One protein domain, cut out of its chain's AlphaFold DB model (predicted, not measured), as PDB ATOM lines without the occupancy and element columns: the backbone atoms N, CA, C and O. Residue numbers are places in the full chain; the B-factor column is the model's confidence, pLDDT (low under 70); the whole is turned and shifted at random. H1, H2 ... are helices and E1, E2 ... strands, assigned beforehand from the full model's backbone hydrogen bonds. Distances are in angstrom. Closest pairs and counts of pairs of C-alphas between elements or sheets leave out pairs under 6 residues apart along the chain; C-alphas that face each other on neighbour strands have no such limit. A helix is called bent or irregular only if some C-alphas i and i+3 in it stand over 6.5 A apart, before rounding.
ATOM      1  N   THR A 100     -21.314 -62.750  39.698       87.75
ATOM      2  CA  THR A 100     -20.212 -61.779  39.611       87.75
ATOM      3  C   THR A 100     -20.395 -60.705  40.671       87.75
ATOM      4  O   THR A 100     -19.471 -60.445  41.438       87.75
ATOM      5  N   GLN A 101     -21.593 -60.131  40.749       90.94
ATOM      6  CA  GLN A 101     -21.944 -59.117  41.737       90.94
ATOM      7  C   GLN A 101     -21.872 -59.677  43.159       90.94
ATOM      8  O   GLN A 101     -21.321 -59.019  44.033       90.94
ATOM      9  N   GLU A 102     -22.334 -60.906  43.395       91.25
ATOM     10  CA  GLU A 102     -22.214 -61.565  44.702       91.25
ATOM     11  C   GLU A 102     -20.757 -61.677  45.157       91.25
ATOM     12  O   GLU A 102     -20.427 -61.291  46.278       91.25
ATOM     13  N   ARG A 103     -19.857 -62.133  44.274       90.44
ATOM     14  CA  ARG A 103     -18.418 -62.197  44.571       90.44
ATOM     15  C   ARG A 103     -17.829 -60.815  44.821       90.44
ATOM     16  O   ARG A 103     -17.059 -60.647  45.760       90.44
ATOM     17  N   GLU A 104     -18.193 -59.827  44.014       92.00
ATOM     18  CA  GLU A 104     -17.713 -58.452  44.155       92.00
ATOM     19  C   GLU A 104     -18.142 -57.827  45.492       92.00
ATOM     20  O   GLU A 104     -17.320 -57.203  46.164       92.00
ATOM     21  N   MET A 105     -19.376 -58.079  45.936       93.62
ATOM     22  CA  MET A 105     -19.891 -57.611  47.227       93.62
ATOM     23  C   MET A 105     -19.176 -58.249  48.429       93.62
ATOM     24  O   MET A 105     -19.067 -57.617  49.481       93.62
ATOM     25  N   THR A 106     -18.609 -59.458  48.296       92.44
ATOM     26  CA  THR A 106     -17.799 -60.049  49.383       92.44
ATOM     27  C   THR A 106     -16.551 -59.224  49.717       92.44
ATOM     28  O   THR A 106     -16.100 -59.257  50.860       92.44
ATOM     29  N   LEU A 107     -16.035 -58.428  48.768       91.81
ATOM     30  CA  LEU A 107     -14.816 -57.621  48.930       91.81
ATOM     31  C   LEU A 107     -14.974 -56.459  49.921       91.81
ATOM     32  O   LEU A 107     -13.971 -55.919  50.386       91.81
ATOM     33  N   PHE A 108     -16.209 -56.059  50.226       93.25
ATOM     34  CA  PHE A 108     -16.517 -54.967  51.155       93.25
ATOM     35  C   PHE A 108     -17.613 -55.321  52.173       93.25
ATOM     36  O   PHE A 108     -18.067 -54.452  52.917       93.25
ATOM     37  N   ARG A 109     -17.986 -56.607  52.275       93.56
ATOM     38  CA  ARG A 109     -19.036 -57.105  53.183       93.56
ATOM     39  C   ARG A 109     -18.800 -56.755  54.658       93.56
ATOM     40  O   ARG A 109     -19.754 -56.652  55.420       93.56
ATOM     41  N   GLY A 110     -17.538 -56.586  55.059       92.06
ATOM     42  CA  GLY A 110     -17.172 -56.177  56.418       92.06
ATOM     43  C   GLY A 110     -17.546 -54.730  56.760       92.06
ATOM     44  O   GLY A 110     -17.702 -54.418  57.934       92.06
ATOM     45  N   GLU A 111     -17.718 -53.860  55.761       93.00
ATOM     46  CA  GLU A 111     -18.136 -52.464  55.947       93.00
ATOM     47  C   GLU A 111     -19.616 -52.269  55.595       93.00
ATOM     48  O   GLU A 111     -20.336 -51.609  56.339       93.00
ATOM     49  N   TYR A 112     -20.086 -52.870  54.494       94.75
ATOM     50  CA  TYR A 112     -21.466 -52.739  54.021       94.75
ATOM     51  C   TYR A 112     -22.021 -54.070  53.520       94.75
ATOM     52  O   TYR A 112     -21.368 -54.780  52.757       94.75
ATOM     53  N   VAL A 113     -23.268 -54.368  53.877       94.56
ATOM     54  CA  VAL A 113     -24.027 -55.505  53.338       94.56
ATOM     55  C   VAL A 113     -25.171 -54.968  52.496       94.56
ATOM     56  O   VAL A 113     -26.062 -54.313  53.027       94.56
ATOM     57  N   ILE A 114     -25.148 -55.237  51.193       92.94
ATOM     58  CA  ILE A 114     -26.244 -54.890  50.283       92.94
ATOM     59  C   ILE A 114     -27.301 -55.990  50.372       92.94
ATOM     60  O   ILE A 114     -26.974 -57.175  50.308       92.94
ATOM     61  N   THR A 115     -28.552 -55.586  50.557       89.25
ATOM     62  CA  THR A 115     -29.715 -56.479  50.608       89.25
ATOM     63  C   THR A 115     -30.309 -56.664  49.209       89.25
ATOM     64  O   THR A 115     -30.001 -55.913  48.286       89.25
ATOM     65  N   ASP A 116     -31.178 -57.652  49.048       82.81
ATOM     66  CA  ASP A 116     -31.991 -57.869  47.842       82.81
ATOM     67  C   ASP A 116     -33.108 -56.825  47.664       82.81
ATOM     68  O   ASP A 116     -33.719 -56.737  46.598       82.81
ATOM     69  N   ARG A 117     -33.345 -55.984  48.677       82.69
ATOM     70  CA  ARG A 117     -34.392 -54.969  48.662       82.69
ATOM     71  C   ARG A 117     -34.085 -53.861  47.658       82.69
ATOM     72  O   ARG A 117     -33.310 -52.940  47.937       82.69
ATOM     73  N   LEU A 118     -34.736 -53.930  46.501       84.12
ATOM     74  CA  LEU A 118     -34.734 -52.871  45.498       84.12
ATOM     75  C   LEU A 118     -35.560 -51.680  46.009       84.12
ATOM     76  O   LEU A 118     -36.705 -51.836  46.416       84.12
ATOM     77  N   LEU A 119     -34.958 -50.494  46.000       82.62
ATOM     78  CA  LEU A 119     -35.591 -49.225  46.375       82.62
ATOM     79  C   LEU A 119     -36.050 -48.430  45.154       82.62
ATOM     80  O   LEU A 119     -36.962 -47.622  45.255       82.62
ATOM     81  N   GLY A 120     -35.399 -48.643  44.012       77.81
ATOM     82  CA  GLY A 120     -35.735 -47.986  42.758       77.81
ATOM     83  C   GLY A 120     -34.846 -48.464  41.618       77.81
ATOM     84  O   GLY A 120     -33.759 -49.012  41.824       77.81
ATOM     85  N   SER A 121     -35.302 -48.249  40.390       72.69
ATOM     86  CA  SER A 121     -34.526 -48.531  39.186       72.69
ATOM     87  C   SER A 121     -34.647 -47.365  38.215       72.69
ATOM     88  O   SER A 121     -35.715 -46.781  38.076       72.69
ATOM     89  N   GLY A 122     -33.541 -46.994  37.578       65.19
ATOM     90  CA  GLY A 122     -33.508 -45.867  36.654       65.19
ATOM     91  C   GLY A 122     -32.489 -46.065  35.542       65.19
ATOM     92  O   GLY A 122     -31.773 -47.069  35.472       65.19
ATOM     93  N   THR A 123     -32.387 -45.063  34.674       57.59
ATOM     94  CA  THR A 123     -31.450 -45.024  33.536       57.59
ATOM     95  C   THR A 123     -29.990 -45.213  33.955       57.59
ATOM     96  O   THR A 123     -29.188 -45.750  33.186       57.59
ATOM     97  N   PHE A 124     -29.650 -44.814  35.183       62.44
ATOM     98  CA  PHE A 124     -28.288 -44.810  35.712       62.44
ATOM     99  C   PHE A 124     -27.956 -45.983  36.645       62.44
ATOM    100  O   PHE A 124     -26.868 -46.013  37.217       62.44
ATOM    101  N   GLY A 125     -28.857 -46.955  36.820       76.19
ATOM    102  CA  GLY A 125     -28.605 -48.141  37.642       76.19
ATOM    103  C   GLY A 125     -29.787 -48.555  38.512       76.19
ATOM    104  O   GLY A 125     -30.897 -48.043  38.386       76.19
ATOM    105  N   ARG A 126     -29.535 -49.522  39.396       86.69
ATOM    106  CA  ARG A 126     -30.504 -50.002  40.393       86.69
ATOM    107  C   ARG A 126     -30.085 -49.515  41.771       86.69
ATOM    108  O   ARG A 126     -28.899 -49.569  42.084       86.69
ATOM    109  N   VAL A 127     -31.028 -49.075  42.587       89.12
ATOM    110  CA  VAL A 127     -30.773 -48.625  43.956       89.12
ATOM    111  C   VAL A 127     -31.309 -49.677  44.911       89.12
ATOM    112  O   VAL A 127     -32.490 -49.994  44.868       89.12
ATOM    113  N   PHE A 128     -30.445 -50.223  45.759       91.06
ATOM    114  CA  PHE A 128     -30.799 -51.233  46.757       91.06
ATOM    115  C   PHE A 128     -30.627 -50.677  48.164       91.06
ATOM    116  O   PHE A 128     -29.836 -49.762  48.372       91.06
ATOM    117  N   MET A 129     -31.302 -51.251  49.151       91.38
ATOM    118  CA  MET A 129     -30.932 -51.011  50.541       91.38
ATOM    119  C   MET A 129     -29.605 -51.710  50.852       91.38
ATOM    120  O   MET A 129     -29.376 -52.856  50.456       91.38
ATOM    121  N   ALA A 130     -28.765 -51.047  51.638       93.56
ATOM    122  CA  ALA A 130     -27.607 -51.648  52.274       93.56
ATOM    123  C   ALA A 130     -27.521 -51.259  53.757       93.56
ATOM    124  O   ALA A 130     -28.131 -50.288  54.203       93.56
ATOM    125  N   ILE A 131     -26.756 -52.038  54.518       91.38
ATOM    126  CA  ILE A 131     -26.523 -51.848  55.950       91.38
ATOM    127  C   ILE A 131     -25.035 -51.603  56.187       91.38
ATOM    128  O   ILE A 131     -24.215 -52.494  55.937       91.38
ATOM    129  N   GLU A 132     -24.695 -50.426  56.710       91.88
ATOM    130  CA  GLU A 132     -23.356 -50.125  57.220       91.88
ATOM    131  C   GLU A 132     -23.132 -50.889  58.533       91.88
ATOM    132  O   GLU A 132     -23.939 -50.818  59.461       91.88
ATOM    133  N   GLN A 133     -22.063 -51.681  58.603       90.38
ATOM    134  CA  GLN A 133     -21.895 -52.701  59.640       90.38
ATOM    135  C   GLN A 133     -21.522 -52.137  61.019       90.38
ATOM    136  O   GLN A 133     -21.900 -52.739  62.027       90.38
ATOM    137  N   HIS A 134     -20.807 -51.008  61.095       87.62
ATOM    138  CA  HIS A 134     -20.295 -50.483  62.367       87.62
ATOM    139  C   HIS A 134     -21.372 -49.744  63.166       87.62
ATOM    140  O   HIS A 134     -21.581 -50.023  64.344       87.62
ATOM    141  N   ALA A 135     -22.060 -48.804  62.526       84.75
ATOM    142  CA  ALA A 135     -23.139 -48.006  63.091       84.75
ATOM    143  C   ALA A 135     -24.505 -48.692  62.966       84.75
ATOM    144  O   ALA A 135     -25.466 -48.220  63.572       84.75
ATOM    145  N   ARG A 136     -24.599 -49.788  62.194       85.56
ATOM    146  CA  ARG A 136     -25.861 -50.482  61.882       85.56
ATOM    147  C   ARG A 136     -26.881 -49.531  61.257       85.56
ATOM    148  O   ARG A 136     -28.060 -49.547  61.599       85.56
ATOM    149  N   ALA A 137     -26.401 -48.669  60.365       86.19
ATOM    150  CA  ALA A 137     -27.211 -47.666  59.693       86.19
ATOM    151  C   ALA A 137     -27.697 -48.180  58.332       86.19
ATOM    152  O   ALA A 137     -26.945 -48.822  57.595       86.19
ATOM    153  N   GLN A 138     -28.948 -47.869  57.997       90.56
ATOM    154  CA  GLN A 138     -29.491 -48.100  56.664       90.56
ATOM    155  C   GLN A 138     -28.996 -47.026  55.697       90.56
ATOM    156  O   GLN A 138     -29.084 -45.829  55.974       90.56
ATOM    157  N   VAL A 139     -28.512 -47.469  54.544       92.31
ATOM    158  CA  VAL A 139     -28.042 -46.621  53.449       92.31
ATOM    159  C   VAL A 139     -28.650 -47.105  52.133       92.31
ATOM    160  O   VAL A 139     -29.092 -48.249  52.015       92.31
ATOM    161  N   ALA A 140     -28.689 -46.235  51.130       93.44
ATOM    162  CA  ALA A 140     -29.037 -46.614  49.767       93.44
ATOM    163  C   ALA A 140     -27.754 -46.963  49.000       93.44
ATOM    164  O   ALA A 140     -26.769 -46.245  49.083       93.44
ATOM    165  N   CYS A 141     -27.736 -48.044  48.233       94.62
ATOM    166  CA  CYS A 141     -26.619 -48.429  47.381       94.62
ATOM    167  C   CYS A 141     -27.041 -48.339  45.915       94.62
ATOM    168  O   CYS A 141     -27.753 -49.213  45.415       94.62
ATOM    169  N   LYS A 142     -26.567 -47.313  45.201       91.94
ATOM    170  CA  LYS A 142     -26.709 -47.220  43.742       91.94
ATOM    171  C   LYS A 142     -25.690 -48.157  43.091       91.94
ATOM    172  O   LYS A 142     -24.481 -47.960  43.204       91.94
ATOM    173  N   VAL A 143     -26.195 -49.200  42.437       91.38
ATOM    174  CA  VAL A 143     -25.436 -50.252  41.759       91.38
ATOM    175  C   VAL A 143     -25.471 -50.013  40.256       91.38
ATOM    176  O   VAL A 143     -26.519 -50.103  39.608       91.38
ATOM    177  N   VAL A 144     -24.296 -49.752  39.696       87.50
ATOM    178  CA  VAL A 144     -24.105 -49.447  38.282       87.50
ATOM    179  C   VAL A 144     -23.316 -50.578  37.627       87.50
ATOM    180  O   VAL A 144     -22.122 -50.735  37.868       87.50
ATOM    181  N   ASP A 145     -23.982 -51.369  36.785       85.50
ATOM    182  CA  ASP A 145     -23.361 -52.482  36.058       85.50
ATOM    183  C   ASP A 145     -22.634 -51.980  34.801       85.50
ATOM    184  O   ASP A 145     -23.251 -51.588  33.804       85.50
ATOM    185  N   LEU A 146     -21.304 -52.020  34.837       79.88
ATOM    186  CA  LEU A 146     -20.440 -51.576  33.747       79.88
ATOM    187  C   LEU A 146     -20.572 -52.475  32.508       79.88
ATOM    188  O   LEU A 146     -20.390 -51.998  31.387       79.88
ATOM    189  N   ARG A 147     -20.967 -53.747  32.669       77.12
ATOM    190  CA  ARG A 147     -21.122 -54.705  31.555       77.12
ATOM    191  C   ARG A 147     -22.332 -54.381  30.680       77.12
ATOM    192  O   ARG A 147     -22.321 -54.613  29.468       77.12
ATOM    193  N   LYS A 148     -23.383 -53.805  31.277       73.69
ATOM    194  CA  LYS A 148     -24.547 -53.302  30.526       73.69
ATOM    195  C   LYS A 148     -24.166 -52.126  29.631       73.69
ATOM    196  O   LYS A 148     -24.753 -51.941  28.568       73.69
ATOM    197  N   MET A 149     -23.141 -51.360  30.003       65.12
ATOM    198  CA  MET A 149     -22.662 -50.240  29.192       65.12
ATOM    199  C   MET A 149     -21.802 -50.674  28.006       65.12
ATOM    200  O   MET A 149     -21.792 -49.966  26.995       65.12
ATOM    201  N   THR A 150     -21.123 -51.821  28.114       58.06
ATOM    202  CA  THR A 150     -20.236 -52.396  27.089       58.06
ATOM    203  C   THR A 150     -20.947 -53.273  26.058       58.06
ATOM    204  O   THR A 150     -20.327 -53.667  25.070       58.06
ATOM    205  N   GLY A 151     -22.241 -53.568  26.244       56.12
ATOM    206  CA  GLY A 151     -22.998 -54.466  25.362       56.12
ATOM    207  C   GLY A 151     -22.591 -55.940  25.501       56.12
ATOM    208  O   GLY A 151     -22.651 -56.683  24.522       56.12
ATOM    209  N   GLY A 152     -22.133 -56.351  26.692       53.75
ATOM    210  CA  GLY A 152     -21.656 -57.706  27.002       53.75
ATOM    211  C   GLY A 152     -20.456 -57.703  27.956       53.75
ATOM    212  O   GLY A 152     -19.906 -56.646  28.256       53.75
ATOM    213  N   ALA A 153     -20.031 -58.880  28.434       49.31
ATOM    214  CA  ALA A 153     -18.836 -59.011  29.277       49.31
ATOM    215  C   ALA A 153     -17.609 -58.370  28.604       49.31
ATOM    216  O   ALA A 153     -17.439 -58.511  27.389       49.31
ATOM    217  N   LEU A 154     -16.754 -57.692  29.384       51.78
ATOM    218  CA  LEU A 154     -15.454 -57.181  28.934       51.78
ATOM    219  C   LEU A 154     -14.653 -58.347  28.331       51.78
ATOM    220  O   LEU A 154     -14.054 -59.138  29.057       51.78
ATOM    221  N   ARG A 155     -14.699 -58.510  27.003       46.22
ATOM    222  CA  ARG A 155     -13.927 -59.545  26.314       46.22
ATOM    223  C   ARG A 155     -12.465 -59.126  26.367       46.22
ATOM    224  O   ARG A 155     -12.072 -58.142  25.748       46.22
ATOM    225  N   HIS A 156     -11.689 -59.865  27.148       43.25
ATOM    226  CA  HIS A 156     -10.254 -59.658  27.276       43.25
ATOM    227  C   HIS A 156      -9.551 -60.205  26.037       43.25
ATOM    228  O   HIS A 156      -9.671 -61.384  25.713       43.25
ATOM    229  N   GLY A 157      -8.846 -59.320  25.342       46.47
ATOM    230  CA  GLY A 157      -8.064 -59.624  24.150       46.47
ATOM    231  C   GLY A 157      -7.838 -58.349  23.349       46.47
ATOM    232  O   GLY A 157      -8.787 -57.761  22.838       46.47
ATOM    233  N   SER A 158      -6.590 -57.894  23.268       47.34
ATOM    234  CA  SER A 158      -6.198 -56.849  22.323       47.34
ATOM    235  C   SER A 158      -6.226 -57.470  20.924       47.34
ATOM    236  O   SER A 158      -5.420 -58.370  20.685       47.34
ATOM    237  N   PRO A 159      -7.106 -57.069  19.990       47.91
ATOM    238  CA  PRO A 159      -6.902 -57.444  18.601       47.91
ATOM    239  C   PRO A 159      -5.574 -56.834  18.150       47.91
ATOM    240  O   PRO A 159      -5.305 -55.657  18.412       47.91
ATOM    241  N   GLU A 160      -4.729 -57.640  17.512       54.72
ATOM    242  CA  GLU A 160      -3.475 -57.160  16.943       54.72
ATOM    243  C   GLU A 160      -3.751 -55.970  16.019       54.72
ATOM    244  O   GLU A 160      -4.704 -55.968  15.231       54.72
ATOM    245  N   ARG A 161      -2.935 -54.918  16.157       60.97
ATOM    246  CA  ARG A 161      -3.016 -53.739  15.293       60.97
ATOM    247  C   ARG A 161      -2.890 -54.218  13.839       60.97
ATOM    248  O   ARG A 161      -1.983 -55.008  13.574       60.97
ATOM    249  N   PRO A 162      -3.755 -53.771  12.908       57.81
ATOM    250  CA  PRO A 162      -3.712 -54.260  11.535       57.81
ATOM    251  C   PRO A 162      -2.313 -54.079  10.936       57.81
ATOM    252  O   PRO A 162      -1.750 -52.984  10.999       57.81
ATOM    253  N   VAL A 163      -1.760 -55.150  10.368       62.41
ATOM    254  CA  VAL A 163      -0.485 -55.125   9.639       62.41
ATOM    255  C   VAL A 163      -0.656 -54.492   8.244       62.41
ATOM    256  O   VAL A 163      -1.770 -54.514   7.701       62.41
ATOM    257  N   PRO A 164       0.413 -53.909   7.659       60.50
ATOM    258  CA  PRO A 164       0.384 -53.308   6.321       60.50
ATOM    259  C   PRO A 164      -0.155 -54.270   5.247       60.50
ATOM    260  O   PRO A 164       0.066 -55.478   5.320       60.50
ATOM    261  N   ALA A 165      -0.861 -53.733   4.246       56.75
ATOM    262  CA  ALA A 165      -1.637 -54.480   3.236       56.75
ATOM    263  C   ALA A 165      -0.848 -55.437   2.335       56.75
ATOM    264  O   ALA A 165      -1.436 -56.206   1.584       56.75
ATOM    265  N   GLU A 166       0.472 -55.414   2.436       59.25
ATOM    266  CA  GLU A 166       1.389 -56.160   1.583       59.25
ATOM    267  C   GLU A 166       1.579 -57.619   2.048       59.25
ATOM    268  O   GLU A 166       2.105 -58.432   1.294       59.25
ATOM    269  N   ALA A 167       1.126 -57.979   3.261       59.75
ATOM    270  CA  ALA A 167       1.436 -59.266   3.904       59.75
ATOM    271  C   ALA A 167       0.224 -60.170   4.231       59.75
ATOM    272  O   ALA A 167       0.406 -61.222   4.844       59.75
ATOM    273  N   VAL A 168      -1.016 -59.791   3.881       59.16
ATOM    274  CA  VAL A 168      -2.233 -60.507   4.325       59.16
ATOM    275  C   VAL A 168      -3.305 -60.551   3.229       59.16
ATOM    276  O   VAL A 168      -3.498 -59.584   2.501       59.16
ATOM    277  N   ASP A 169      -4.052 -61.659   3.142       68.94
ATOM    278  CA  ASP A 169      -5.245 -61.783   2.290       68.94
ATOM    279  C   ASP A 169      -6.235 -60.624   2.538       68.94
ATOM    280  O   ASP A 169      -6.674 -60.376   3.668       68.94
ATOM    281  N   ILE A 170      -6.636 -59.944   1.458       65.75
ATOM    282  CA  ILE A 170      -7.524 -58.769   1.439       65.75
ATOM    283  C   ILE A 170      -8.827 -59.000   2.231       65.75
ATOM    284  O   ILE A 170      -9.348 -58.078   2.869       65.75
ATOM    285  N   ARG A 171      -9.390 -60.219   2.222       66.25
ATOM    286  CA  ARG A 171     -10.631 -60.539   2.956       66.25
ATOM    287  C   ARG A 171     -10.395 -60.668   4.459       66.25
ATOM    288  O   ARG A 171     -11.240 -60.219   5.241       66.25
ATOM    289  N   VAL A 172      -9.270 -61.257   4.862       64.75
ATOM    290  CA  VAL A 172      -8.864 -61.380   6.272       64.75
ATOM    291  C   VAL A 172      -8.540 -59.998   6.834       64.75
ATOM    292  O   VAL A 172      -9.062 -59.629   7.888       64.75
ATOM    293  N   GLN A 173      -7.809 -59.185   6.072       69.12
ATOM    294  CA  GLN A 173      -7.444 -57.830   6.470       69.12
ATOM    295  C   GLN A 173      -8.675 -56.920   6.639       69.12
ATOM    296  O   GLN A 173      -8.795 -56.220   7.644       69.12
ATOM    297  N   ARG A 174      -9.660 -56.980   5.725       68.44
ATOM    298  CA  ARG A 174     -10.930 -56.231   5.870       68.44
ATOM    299  C   ARG A 174     -11.712 -56.624   7.127       68.44
ATOM    300  O   ARG A 174     -12.286 -55.751   7.779       68.44
ATOM    301  N   ARG A 175     -11.747 -57.916   7.480       72.25
ATOM    302  CA  ARG A 175     -12.408 -58.390   8.711       72.25
ATOM    303  C   ARG A 175     -11.679 -57.905   9.965       72.25
ATOM    304  O   ARG A 175     -12.345 -57.443  10.886       72.25
ATOM    305  N   GLN A 176     -10.348 -57.957   9.980       72.88
ATOM    306  CA  GLN A 176      -9.526 -57.473  11.094       72.88
ATOM    307  C   GLN A 176      -9.660 -55.957  11.297       72.88
ATOM    308  O   GLN A 176      -9.897 -55.518  12.418       72.88
ATOM    309  N   ILE A 177      -9.606 -55.162  10.221       73.56
ATOM    310  CA  ILE A 177      -9.795 -53.702  10.285       73.56
ATOM    311  C   ILE A 177     -11.190 -53.357  10.817       73.56
ATOM    312  O   ILE A 177     -11.314 -52.507  11.696       73.56
ATOM    313  N   LYS A 178     -12.243 -54.031  10.328       75.12
ATOM    314  CA  LYS A 178     -13.612 -53.813  10.815       75.12
ATOM    315  C   LYS A 178     -13.752 -54.176  12.297       75.12
ATOM    316  O   LYS A 178     -14.291 -53.382  13.058       75.12
ATOM    317  N   ALA A 179     -13.230 -55.331  12.715       72.19
ATOM    318  CA  ALA A 179     -13.262 -55.759  14.114       72.19
ATOM    319  C   ALA A 179     -12.502 -54.788  15.036       72.19
ATOM    320  O   ALA A 179     -13.007 -54.433  16.100       72.19
ATOM    321  N   TRP A 180     -11.334 -54.306  14.601       72.81
ATOM    322  CA  TRP A 180     -10.550 -53.304  15.322       72.81
ATOM    323  C   TRP A 180     -11.294 -51.963  15.434       72.81
ATOM    324  O   TRP A 180     -11.384 -51.401  16.524       72.81
ATOM    325  N   ALA A 181     -11.891 -51.473  14.340       73.00
ATOM    326  CA  ALA A 181     -12.659 -50.225  14.334       73.00
ATOM    327  C   ALA A 181     -13.921 -50.311  15.214       73.00
ATOM    328  O   ALA A 181     -14.203 -49.394  15.990       73.00
ATOM    329  N   ASP A 182     -14.651 -51.430  15.149       71.19
ATOM    330  CA  ASP A 182     -15.821 -51.690  15.994       71.19
ATOM    331  C   ASP A 182     -15.437 -51.768  17.481       71.19
ATOM    332  O   ASP A 182     -16.194 -51.315  18.341       71.19
ATOM    333  N   GLN A 183     -14.261 -52.315  17.805       71.31
ATOM    334  CA  GLN A 183     -13.740 -52.329  19.171       71.31
ATOM    335  C   GLN A 183     -13.353 -50.928  19.649       71.31
ATOM    336  O   GLN A 183     -13.824 -50.517  20.704       71.31
ATOM    337  N   GLN A 184     -12.595 -50.157  18.866       70.50
ATOM    338  CA  GLN A 184     -12.236 -48.776  19.219       70.50
ATOM    339  C   GLN A 184     -13.472 -47.898  19.454       70.50
ATOM    340  O   GLN A 184     -13.534 -47.136  20.417       70.50
ATOM    341  N   LYS A 185     -14.512 -48.046  18.625       69.50
ATOM    342  CA  LYS A 185     -15.786 -47.344  18.825       69.50
ATOM    343  C   LYS A 185     -16.468 -47.738  20.143       69.50
ATOM    344  O   LYS A 185     -17.014 -46.866  20.820       69.50
ATOM    345  N   ARG A 186     -16.440 -49.025  20.520       66.81
ATOM    346  CA  ARG A 186     -16.968 -49.506  21.811       66.81
ATOM    347  C   ARG A 186     -16.162 -48.972  22.993       66.81
ATOM    348  O   ARG A 186     -16.771 -48.501  23.947       66.81
ATOM    349  N   GLU A 187     -14.833 -49.008  22.916       68.69
ATOM    350  CA  GLU A 187     -13.934 -48.505  23.963       68.69
ATOM    351  C   GLU A 187     -14.131 -46.997  24.184       68.69
ATOM    352  O   GLU A 187     -14.371 -46.578  25.314       68.69
ATOM    353  N   ASN A 188     -14.180 -46.195  23.116       66.94
ATOM    354  CA  ASN A 188     -14.439 -44.753  23.210       66.94
ATOM    355  C   ASN A 188     -15.836 -44.433  23.775       66.94
ATOM    356  O   ASN A 188     -16.001 -43.500  24.561       66.94
ATOM    357  N   CYS A 189     -16.861 -45.207  23.394       68.69
ATOM    358  CA  CYS A 189     -18.212 -45.066  23.946       68.69
ATOM    359  C   CYS A 189     -18.246 -45.398  25.446       68.69
ATOM    360  O   CYS A 189     -18.855 -44.669  26.231       68.69
ATOM    361  N   LEU A 190     -17.564 -46.474  25.849       68.69
ATOM    362  CA  LEU A 190     -17.435 -46.871  27.246       68.69
ATOM    363  C   LEU A 190     -16.710 -45.801  28.060       68.69
ATOM    364  O   LEU A 190     -17.202 -45.413  29.115       68.69
ATOM    365  N   GLU A 191     -15.583 -45.297  27.562       70.50
ATOM    366  CA  GLU A 191     -14.830 -44.230  28.216       70.50
ATOM    367  C   GLU A 191     -15.709 -42.983  28.402       70.50
ATOM    368  O   GLU A 191     -15.757 -42.411  29.488       70.50
ATOM    369  N   GLY A 192     -16.479 -42.604  27.375       69.44
ATOM    370  CA  GLY A 192     -17.444 -41.508  27.455       69.44
ATOM    371  C   GLY A 192     -18.515 -41.716  28.530       69.44
ATOM    372  O   GLY A 192     -18.793 -40.794  29.296       69.44
ATOM    373  N   LYS A 193     -19.089 -42.922  28.633       71.44
ATOM    374  CA  LYS A 193     -20.088 -43.256  29.665       71.44
ATOM    375  C   LYS A 193     -19.481 -43.285  31.067       71.44
ATOM    376  O   LYS A 193     -20.047 -42.692  31.979       71.44
ATOM    377  N   LEU A 194     -18.319 -43.915  31.239       73.94
ATOM    378  CA  LEU A 194     -17.608 -43.974  32.519       73.94
ATOM    379  C   LEU A 194     -17.255 -42.575  33.034       73.94
ATOM    380  O   LEU A 194     -17.430 -42.309  34.220       73.94
ATOM    381  N   LYS A 195     -16.843 -41.655  32.150       74.06
ATOM    382  CA  LYS A 195     -16.603 -40.248  32.519       74.06
ATOM    383  C   LYS A 195     -17.825 -39.585  33.152       74.06
ATOM    384  O   LYS A 195     -17.658 -38.788  34.068       74.06
ATOM    385  N   LEU A 196     -19.041 -39.894  32.695       73.31
ATOM    386  CA  LEU A 196     -20.263 -39.325  33.275       73.31
ATOM    387  C   LEU A 196     -20.480 -39.810  34.715       73.31
ATOM    388  O   LEU A 196     -20.718 -38.985  35.592       73.31
ATOM    389  N   TYR A 197     -20.318 -41.110  34.972       77.56
ATOM    390  CA  TYR A 197     -20.465 -41.682  36.317       77.56
ATOM    391  C   TYR A 197     -19.376 -41.216  37.280       77.56
ATOM    392  O   TYR A 197     -19.662 -40.870  38.424       77.56
ATOM    393  N   PHE A 198     -18.121 -41.166  36.831       79.44
ATOM    394  CA  PHE A 198     -17.040 -40.673  37.683       79.44
ATOM    395  C   PHE A 198     -17.182 -39.191  38.002       79.44
ATOM    396  O   PHE A 198     -16.861 -38.794  39.116       79.44
ATOM    397  N   ARG A 199     -17.737 -38.395  37.081       82.69
ATOM    398  CA  ARG A 199     -18.074 -36.997  37.359       82.69
ATOM    399  C   ARG A 199     -19.167 -36.868  38.419       82.69
ATOM    400  O   ARG A 199     -19.042 -36.024  39.298       82.69
ATOM    401  N   GLU A 200     -20.217 -37.690  38.355       87.81
ATOM    402  CA  GLU A 200     -21.254 -37.737  39.399       87.81
ATOM    403  C   GLU A 200     -20.624 -38.038  40.770       87.81
ATOM    404  O   GLU A 200     -20.839 -37.298  41.732       87.81
ATOM    405  N   ILE A 201     -19.778 -39.074  40.836       87.88
ATOM    406  CA  ILE A 201     -19.041 -39.463  42.048       87.88
ATOM    407  C   ILE A 201     -18.173 -38.314  42.562       87.88
ATOM    408  O   ILE A 201     -18.217 -37.991  43.747       87.88
ATOM    409  N   GLU A 202     -17.374 -37.695  41.697       86.88
ATOM    410  CA  GLU A 202     -16.483 -36.593  42.059       86.88
ATOM    411  C   GLU A 202     -17.263 -35.404  42.631       86.88
ATOM    412  O   GLU A 202     -16.913 -34.882  43.689       86.88
ATOM    413  N   ILE A 203     -18.356 -35.005  41.973       89.62
ATOM    414  CA  ILE A 203     -19.196 -33.901  42.443       89.62
ATOM    415  C   ILE A 203     -19.757 -34.241  43.823       89.62
ATOM    416  O   ILE A 203     -19.492 -33.509  44.776       89.62
ATOM    417  N   LEU A 204     -20.455 -35.370  43.962       91.62
ATOM    418  CA  LEU A 204     -21.134 -35.740  45.207       91.62
ATOM    419  C   LEU A 204     -20.181 -36.033  46.379       91.62
ATOM    420  O   LEU A 204     -20.549 -35.842  47.540       91.62
ATOM    421  N   THR A 205     -18.958 -36.497  46.108       88.31
ATOM    422  CA  THR A 205     -17.951 -36.717  47.160       88.31
ATOM    423  C   THR A 205     -17.281 -35.420  47.618       88.31
ATOM    424  O   THR A 205     -16.764 -35.370  48.730       88.31
ATOM    425  N   SER A 206     -17.337 -34.359  46.808       88.12
ATOM    426  CA  SER A 206     -16.705 -33.063  47.094       88.12
ATOM    427  C   SER A 206     -17.603 -32.039  47.803       88.12
ATOM    428  O   SER A 206     -17.129 -30.956  48.141       88.12
ATOM    429  N   ILE A 207     -18.882 -32.358  48.030       91.00
ATOM    430  CA  ILE A 207     -19.877 -31.444  48.610       91.00
ATOM    431  C   ILE A 207     -20.629 -32.068  49.793       91.00
ATOM    432  O   ILE A 207     -20.783 -33.287  49.894       91.00
ATOM    433  N   SER A 208     -21.130 -31.222  50.698       93.31
ATOM    434  CA  SER A 208     -21.992 -31.634  51.811       93.31
ATOM    435  C   SER A 208     -22.983 -30.524  52.151       93.31
ATOM    436  O   SER A 208     -22.577 -29.428  52.523       93.31
ATOM    437  N   HIS A 209     -24.279 -30.806  52.007       95.75
ATOM    438  CA  HIS A 209     -25.356 -29.843  52.236       95.75
ATOM    439  C   HIS A 209     -26.641 -30.578  52.671       95.75
ATOM    440  O   HIS A 209     -26.900 -31.667  52.152       95.75
ATOM    441  N   PRO A 210     -27.472 -30.027  53.582       95.75
ATOM    442  CA  PRO A 210     -28.666 -30.706  54.099       95.75
ATOM    443  C   PRO A 210     -29.718 -31.050  53.046       95.75
ATOM    444  O   PRO A 210     -30.479 -31.994  53.245       95.75
ATOM    445  N   ASN A 211     -29.768 -30.306  51.944       97.75
ATOM    446  CA  ASN A 211     -30.725 -30.512  50.855       97.75
ATOM    447  C   ASN A 211     -30.096 -31.161  49.607       97.75
ATOM    448  O   ASN A 211     -30.638 -31.023  48.517       97.75
ATOM    449  N   ILE A 212     -28.949 -31.837  49.740       97.06
ATOM    450  CA  ILE A 212     -28.278 -32.559  48.644       97.06
ATOM    451  C   ILE A 212     -27.952 -33.979  49.099       97.06
ATOM    452  O   ILE A 212     -27.516 -34.188  50.234       97.06
ATOM    453  N   ILE A 213     -28.170 -34.958  48.219       94.69
ATOM    454  CA  ILE A 213     -27.933 -36.368  48.514       94.69
ATOM    455  C   ILE A 213     -26.477 -36.603  48.920       94.69
ATOM    456  O   ILE A 213     -25.530 -36.107  48.308       94.69
ATOM    457  N   GLY A 214     -26.289 -37.365  49.992       91.81
ATOM    458  CA  GLY A 214     -24.963 -37.668  50.490       91.81
ATOM    459  C   GLY A 214     -24.388 -38.967  49.925       91.81
ATOM    460  O   GLY A 214     -25.113 -39.944  49.876       91.81
ATOM    461  N   VAL A 215     -23.092 -39.011  49.578       91.31
ATOM    462  CA  VAL A 215     -22.325 -40.235  49.250       91.31
ATOM    463  C   VAL A 215     -21.363 -40.622  50.378       91.31
ATOM    464  O   VAL A 215     -20.348 -39.968  50.597       91.31
ATOM    465  N   GLU A 216     -21.643 -41.705  51.092       88.75
ATOM    466  CA  GLU A 216     -20.810 -42.178  52.204       88.75
ATOM    467  C   GLU A 216     -19.523 -42.866  51.745       88.75
ATOM    468  O   GLU A 216     -18.454 -42.631  52.315       88.75
ATOM    469  N   LYS A 217     -19.623 -43.722  50.726       91.00
ATOM    470  CA  LYS A 217     -18.519 -44.549  50.234       91.00
ATOM    471  C   LYS A 217     -18.810 -45.013  48.813       91.00
ATOM    472  O   LYS A 217     -19.953 -45.312  48.482       91.00
ATOM    473  N   VAL A 218     -17.778 -45.122  47.988       91.75
ATOM    474  CA  VAL A 218     -17.877 -45.704  46.648       91.75
ATOM    475  C   VAL A 218     -16.917 -46.874  46.535       91.75
ATOM    476  O   VAL A 218     -15.727 -46.711  46.789       91.75
ATOM    477  N   TYR A 219     -17.417 -48.034  46.121       91.19
ATOM    478  CA  TYR A 219     -16.596 -49.172  45.724       91.19
ATOM    479  C   TYR A 219     -16.638 -49.319  44.209       91.19
ATOM    480  O   TYR A 219     -17.708 -49.433  43.613       91.19
ATOM    481  N   VAL A 220     -15.467 -49.326  43.585       87.44
ATOM    482  CA  VAL A 220     -15.320 -49.576  42.151       87.44
ATOM    483  C   VAL A 220     -14.678 -50.940  41.973       87.44
ATOM    484  O   VAL A 220     -13.554 -51.160  42.425       87.44
ATOM    485  N   THR A 221     -15.394 -51.858  41.331       85.88
ATOM    486  CA  THR A 221     -14.920 -53.212  41.029       85.88
ATOM    487  C   THR A 221     -14.594 -53.348  39.544       85.88
ATOM    488  O   THR A 221     -14.583 -52.375  38.787       85.88
ATOM    489  N   GLN A 222     -14.309 -54.573  39.098       79.31
ATOM    490  CA  GLN A 222     -14.064 -54.843  37.687       79.31
ATOM    491  C   GLN A 222     -15.312 -54.628  36.819       79.31
ATOM    492  O   GLN A 222     -15.171 -54.210  35.671       79.31
ATOM    493  N   ASN A 223     -16.504 -54.940  37.332       82.06
ATOM    494  CA  ASN A 223     -17.729 -54.940  36.534       82.06
ATOM    495  C   ASN A 223     -18.809 -54.005  37.068       82.06
ATOM    496  O   ASN A 223     -19.797 -53.788  36.369       82.06
ATOM    497  N   THR A 224     -18.644 -53.453  38.268       86.88
ATOM    498  CA  THR A 224     -19.723 -52.751  38.956       86.88
ATOM    499  C   THR A 224     -19.189 -51.561  39.753       86.88
ATOM    500  O   THR A 224     -18.103 -51.598  40.329       86.88
ATOM    501  N   ILE A 225     -19.966 -50.484  39.802       89.31
ATOM    502  CA  ILE A 225     -19.768 -49.399  40.766       89.31
ATOM    503  C   ILE A 225     -20.878 -49.495  41.808       89.31
ATOM    504  O   ILE A 225     -22.054 -49.579  41.454       89.31
ATOM    505  N   TYR A 226     -20.495 -49.460  43.080       93.19
ATOM    506  CA  TYR A 226     -21.394 -49.448  44.228       93.19
ATOM    507  C   TYR A 226     -21.227 -48.121  44.962       93.19
ATOM    508  O   TYR A 226     -20.176 -47.863  45.546       93.19
ATOM    509  N   MET A 227     -22.240 -47.263  44.916       93.00
ATOM    510  CA  MET A 227     -22.231 -45.961  45.580       93.00
ATOM    511  C   MET A 227     -23.173 -46.001  46.784       93.00
ATOM    512  O   MET A 227     -24.391 -46.017  46.612       93.00
ATOM    513  N   MET A 228     -22.603 -46.011  47.988       94.31
ATOM    514  CA  MET A 228     -23.335 -45.910  49.249       94.31
ATOM    515  C   MET A 228     -23.751 -44.457  49.454       94.31
ATOM    516  O   MET A 228     -22.907 -43.559  49.489       94.31
ATOM    517  N   GLN A 229     -25.047 -44.227  49.574       93.31
ATOM    518  CA  GLN A 229     -25.697 -42.935  49.669       93.31
ATOM    519  C   GLN A 229     -26.588 -42.865  50.907       93.31
ATOM    520  O   GLN A 229     -27.070 -43.880  51.408       93.31
ATOM    521  N   THR A 230     -26.856 -41.652  51.379       91.56
ATOM    522  CA  THR A 230     -27.853 -41.422  52.426       91.56
ATOM    523  C   THR A 230     -29.210 -41.968  51.980       91.56
ATOM    524  O   THR A 230     -29.693 -41.621  50.906       91.56
ATOM    525  N   LEU A 231     -29.838 -42.807  52.806       90.19
ATOM    526  CA  LEU A 231     -31.185 -43.301  52.534       90.19
ATOM    527  C   LEU A 231     -32.221 -42.194  52.797       90.19
ATOM    528  O   LEU A 231     -32.217 -41.574  53.859       90.19
ATOM    529  N   VAL A 232     -33.119 -41.962  51.836       89.31
ATOM    530  CA  VAL A 232     -34.245 -41.021  51.948       89.31
ATOM    531  C   VAL A 232     -35.548 -41.802  51.760       89.31
ATOM    532  O   VAL A 232     -35.660 -42.603  50.837       89.31
ATOM    533  N   SER A 447     -11.919 -41.244  54.701       55.81
ATOM    534  CA  SER A 447     -10.847 -41.443  53.717       55.81
ATOM    535  C   SER A 447     -10.436 -42.921  53.604       55.81
ATOM    536  O   SER A 447     -10.238 -43.555  54.639       55.81
ATOM    537  N   PRO A 448     -10.240 -43.467  52.385       56.28
ATOM    538  CA  PRO A 448     -10.608 -42.877  51.096       56.28
ATOM    539  C   PRO A 448     -12.113 -43.043  50.818       56.28
ATOM    540  O   PRO A 448     -12.684 -44.104  51.074       56.28
ATOM    541  N   SER A 449     -12.759 -42.016  50.259       71.19
ATOM    542  CA  SER A 449     -14.195 -42.059  49.922       71.19
ATOM    543  C   SER A 449     -14.497 -42.907  48.680       71.19
ATOM    544  O   SER A 449     -15.638 -43.314  48.482       71.19
ATOM    545  N   ILE A 450     -13.468 -43.222  47.887       81.31
ATOM    546  CA  ILE A 450     -13.515 -44.130  46.739       81.31
ATOM    547  C   ILE A 450     -12.499 -45.248  46.985       81.31
ATOM    548  O   ILE A 450     -11.331 -44.976  47.258       81.31
ATOM    549  N   ASP A 451     -12.945 -46.494  46.906       83.19
ATOM    550  CA  ASP A 451     -12.139 -47.685  47.142       83.19
ATOM    551  C   ASP A 451     -12.191 -48.602  45.918       83.19
ATOM    552  O   ASP A 451     -13.253 -49.013  45.443       83.19
ATOM    553  N   PHE A 452     -11.011 -48.888  45.390       81.06
ATOM    554  CA  PHE A 452     -10.815 -49.689  44.199       81.06
ATOM    555  C   PHE A 452     -10.582 -51.145  44.593       81.06
ATOM    556  O   PHE A 452      -9.560 -51.487  45.189       81.06
ATOM    557  N   LYS A 453     -11.538 -52.015  44.261       80.62
ATOM    558  CA  LYS A 453     -11.517 -53.431  44.639       80.62
ATOM    559  C   LYS A 453     -11.213 -54.311  43.425       80.62
ATOM    560  O   LYS A 453     -11.934 -54.294  42.431       80.62
ATOM    561  N   GLY A 454     -10.152 -55.114  43.534       63.34
ATOM    562  CA  GLY A 454      -9.704 -56.068  42.510       63.34
ATOM    563  C   GLY A 454      -8.988 -55.392  41.336       63.34
ATOM    564  O   GLY A 454      -9.568 -54.542  40.679       63.34
ATOM    565  N   GLY A 455      -7.732 -55.758  41.055       55.44
ATOM    566  CA  GLY A 455      -6.847 -55.104  40.069       55.44
ATOM    567  C   GLY A 455      -7.191 -55.337  38.588       55.44
ATOM    568  O   GLY A 455      -6.346 -55.796  37.825       55.44
ATOM    569  N   GLY A 456      -8.435 -55.082  38.179       50.66
ATOM    570  CA  GLY A 456      -8.925 -55.319  36.817       50.66
ATOM    571  C   GLY A 456      -8.433 -54.321  35.752       50.66
ATOM    572  O   GLY A 456      -7.724 -53.364  36.021       50.66
ATOM    573  N   ASN A 457      -8.866 -54.507  34.501       50.31
ATOM    574  CA  ASN A 457      -8.510 -53.634  33.367       50.31
ATOM    575  C   ASN A 457      -9.412 -52.396  33.189       50.31
ATOM    576  O   ASN A 457      -9.074 -51.536  32.377       50.31
ATOM    577  N   CYS A 458     -10.515 -52.238  33.942       50.59
ATOM    578  CA  CYS A 458     -11.218 -50.940  34.018       50.59
ATOM    579  C   CYS A 458     -10.261 -49.829  34.458       50.59
ATOM    580  O   CYS A 458     -10.358 -48.699  33.991       50.59
ATOM    581  N   TYR A 459      -9.251 -50.207  35.240       50.25
ATOM    582  CA  TYR A 459      -8.160 -49.358  35.662       50.25
ATOM    583  C   TYR A 459      -7.381 -48.785  34.481       50.25
ATOM    584  O   TYR A 459      -6.910 -47.678  34.612       50.25
ATOM    585  N   LYS A 460      -7.321 -49.414  33.298       49.09
ATOM    586  CA  LYS A 460      -6.669 -48.829  32.107       49.09
ATOM    587  C   LYS A 460      -7.349 -47.536  31.630       49.09
ATOM    588  O   LYS A 460      -6.684 -46.628  31.141       49.09
ATOM    589  N   TYR A 461      -8.666 -47.424  31.811       49.91
ATOM    590  CA  TYR A 461      -9.413 -46.187  31.550       49.91
ATOM    591  C   TYR A 461      -9.336 -45.201  32.729       49.91
ATOM    592  O   TYR A 461      -9.697 -44.036  32.586       49.91
ATOM    593  N   MET A 462      -8.827 -45.649  33.883       49.22
ATOM    594  CA  MET A 462      -8.727 -44.882  35.131       49.22
ATOM    595  C   MET A 462      -7.286 -44.528  35.535       49.22
ATOM    596  O   MET A 462      -7.088 -43.585  36.294       49.22
TER     597      MET A 462
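Overview. This is residues 100 to 232 and 447 to 462 of the 476 residues of an uncharacterized protein of Exophiala spinifera (UniProt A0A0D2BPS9). What shape do these coordinates make? A strongly twisted sheet folded back on itself makes the body at one end, and the long helix H3 runs away from it as an arm that makes most of the length. Residues 151 to 169 form a long loop out to the arm's far end, while H1 packs on the sheet. What is it built of? The 149 printed residues include four named helices and six named strands, in the order H1 E1 E2 E3 H2 H3 E4 E5 E6 H4, with a mixed sheet of order E1 E2 E3 E5 E4 E6; the class is mixed, helices and strands. The whole is loose, with a radius of gyration of the C-alphas of 19.3 A and spans of 66 by 30 by 28 A.

Along the chain. Where do the first elements lie? H1 is residues 100 to 106, starting with C-alpha 100 at (-20.212, -61.779, 39.611). E1 is 112 to 122, 22.2 A long, E2 is 125 to 132, 20.4 A, and E3 is 137 to 145, 24.4 A. What follows? H2 is 146 to 150, and H3 is 170 to 205, 51.8 A long, starting with C-alpha 170 at (-7.524, -58.769, 1.439). E4 is 215 to 220, E5 is 224 to 230, E6 is 450 to 452, and H4 is 458 to 462, ending with C-alpha 462 at (-8.727, -44.882, 35.131).

Arrangement. How do the strands pair? E1, E2 and E3 form a meander, each the antiparallel neighbour of the one before, with hairpins E1 and E2 (N 113 to O 131, 2.9 A) and E2 and E3 (N 128 to O 141, 2.9 A). E5 is antiparallel to E3 (N 142 to O 227, 2.9 A) and forms a hairpin with E4 (N 219 to O 226, 2.8 A), while E6 is parallel to E4 (N 451 to O 218, 2.8 A). In this folded sheet, one sheet bent back into two leaves, E1 and E2 face E5, E4 and E6, with E3 as the hinge. How do the helices stand? H1 is on the sheet at a height of 8.4 A, only just over none of its strands, with 2 C-alphas falling on E3 and 2 on E5. H2 only grazes the sheet with residues 146 to 148 and touches residues 186 to 193 of H3, the closest C-alphas being those of Thr 150 and Leu 190, 6.2 A apart. H3 only grazes the sheet with residues 197 to 205; H4 is only just not on it, with 4 pairs of C-alphas within 10 A, and is close to H3 but not clearly touching, the closest C-alphas being those of Glu 191 and Tyr 461, 6.7 A apart. What of crossover and backbones? E3, H2, H3 and E4 make a split strand-helix-strand unit, two strands running the same way with E5 between them, and its crossover is right-handed. Every O i to N i+4 pair is within hydrogen-bond range in H1, H2 and H4, and 31 of 32 are in H3.

Size, cuts and confidence. How far does it reach, and is it cut? The two C-alphas farthest apart, those of Ala 135 and Glu 166, are 66.7 A apart. Residues 233 to 446 are not printed, and C-alphas 232 and 447 are 23.5 A apart across the cut. Which link is long, and where is confidence low? The link from H2 to H3 is long, 19 residues, and residues 166 to 172, of which 170 to 172 belong to H3, stand free. The mean pLDDT of the printed part is 77.3, with 47 residues under 70, among them residues 149 to 174 and 454 to 462.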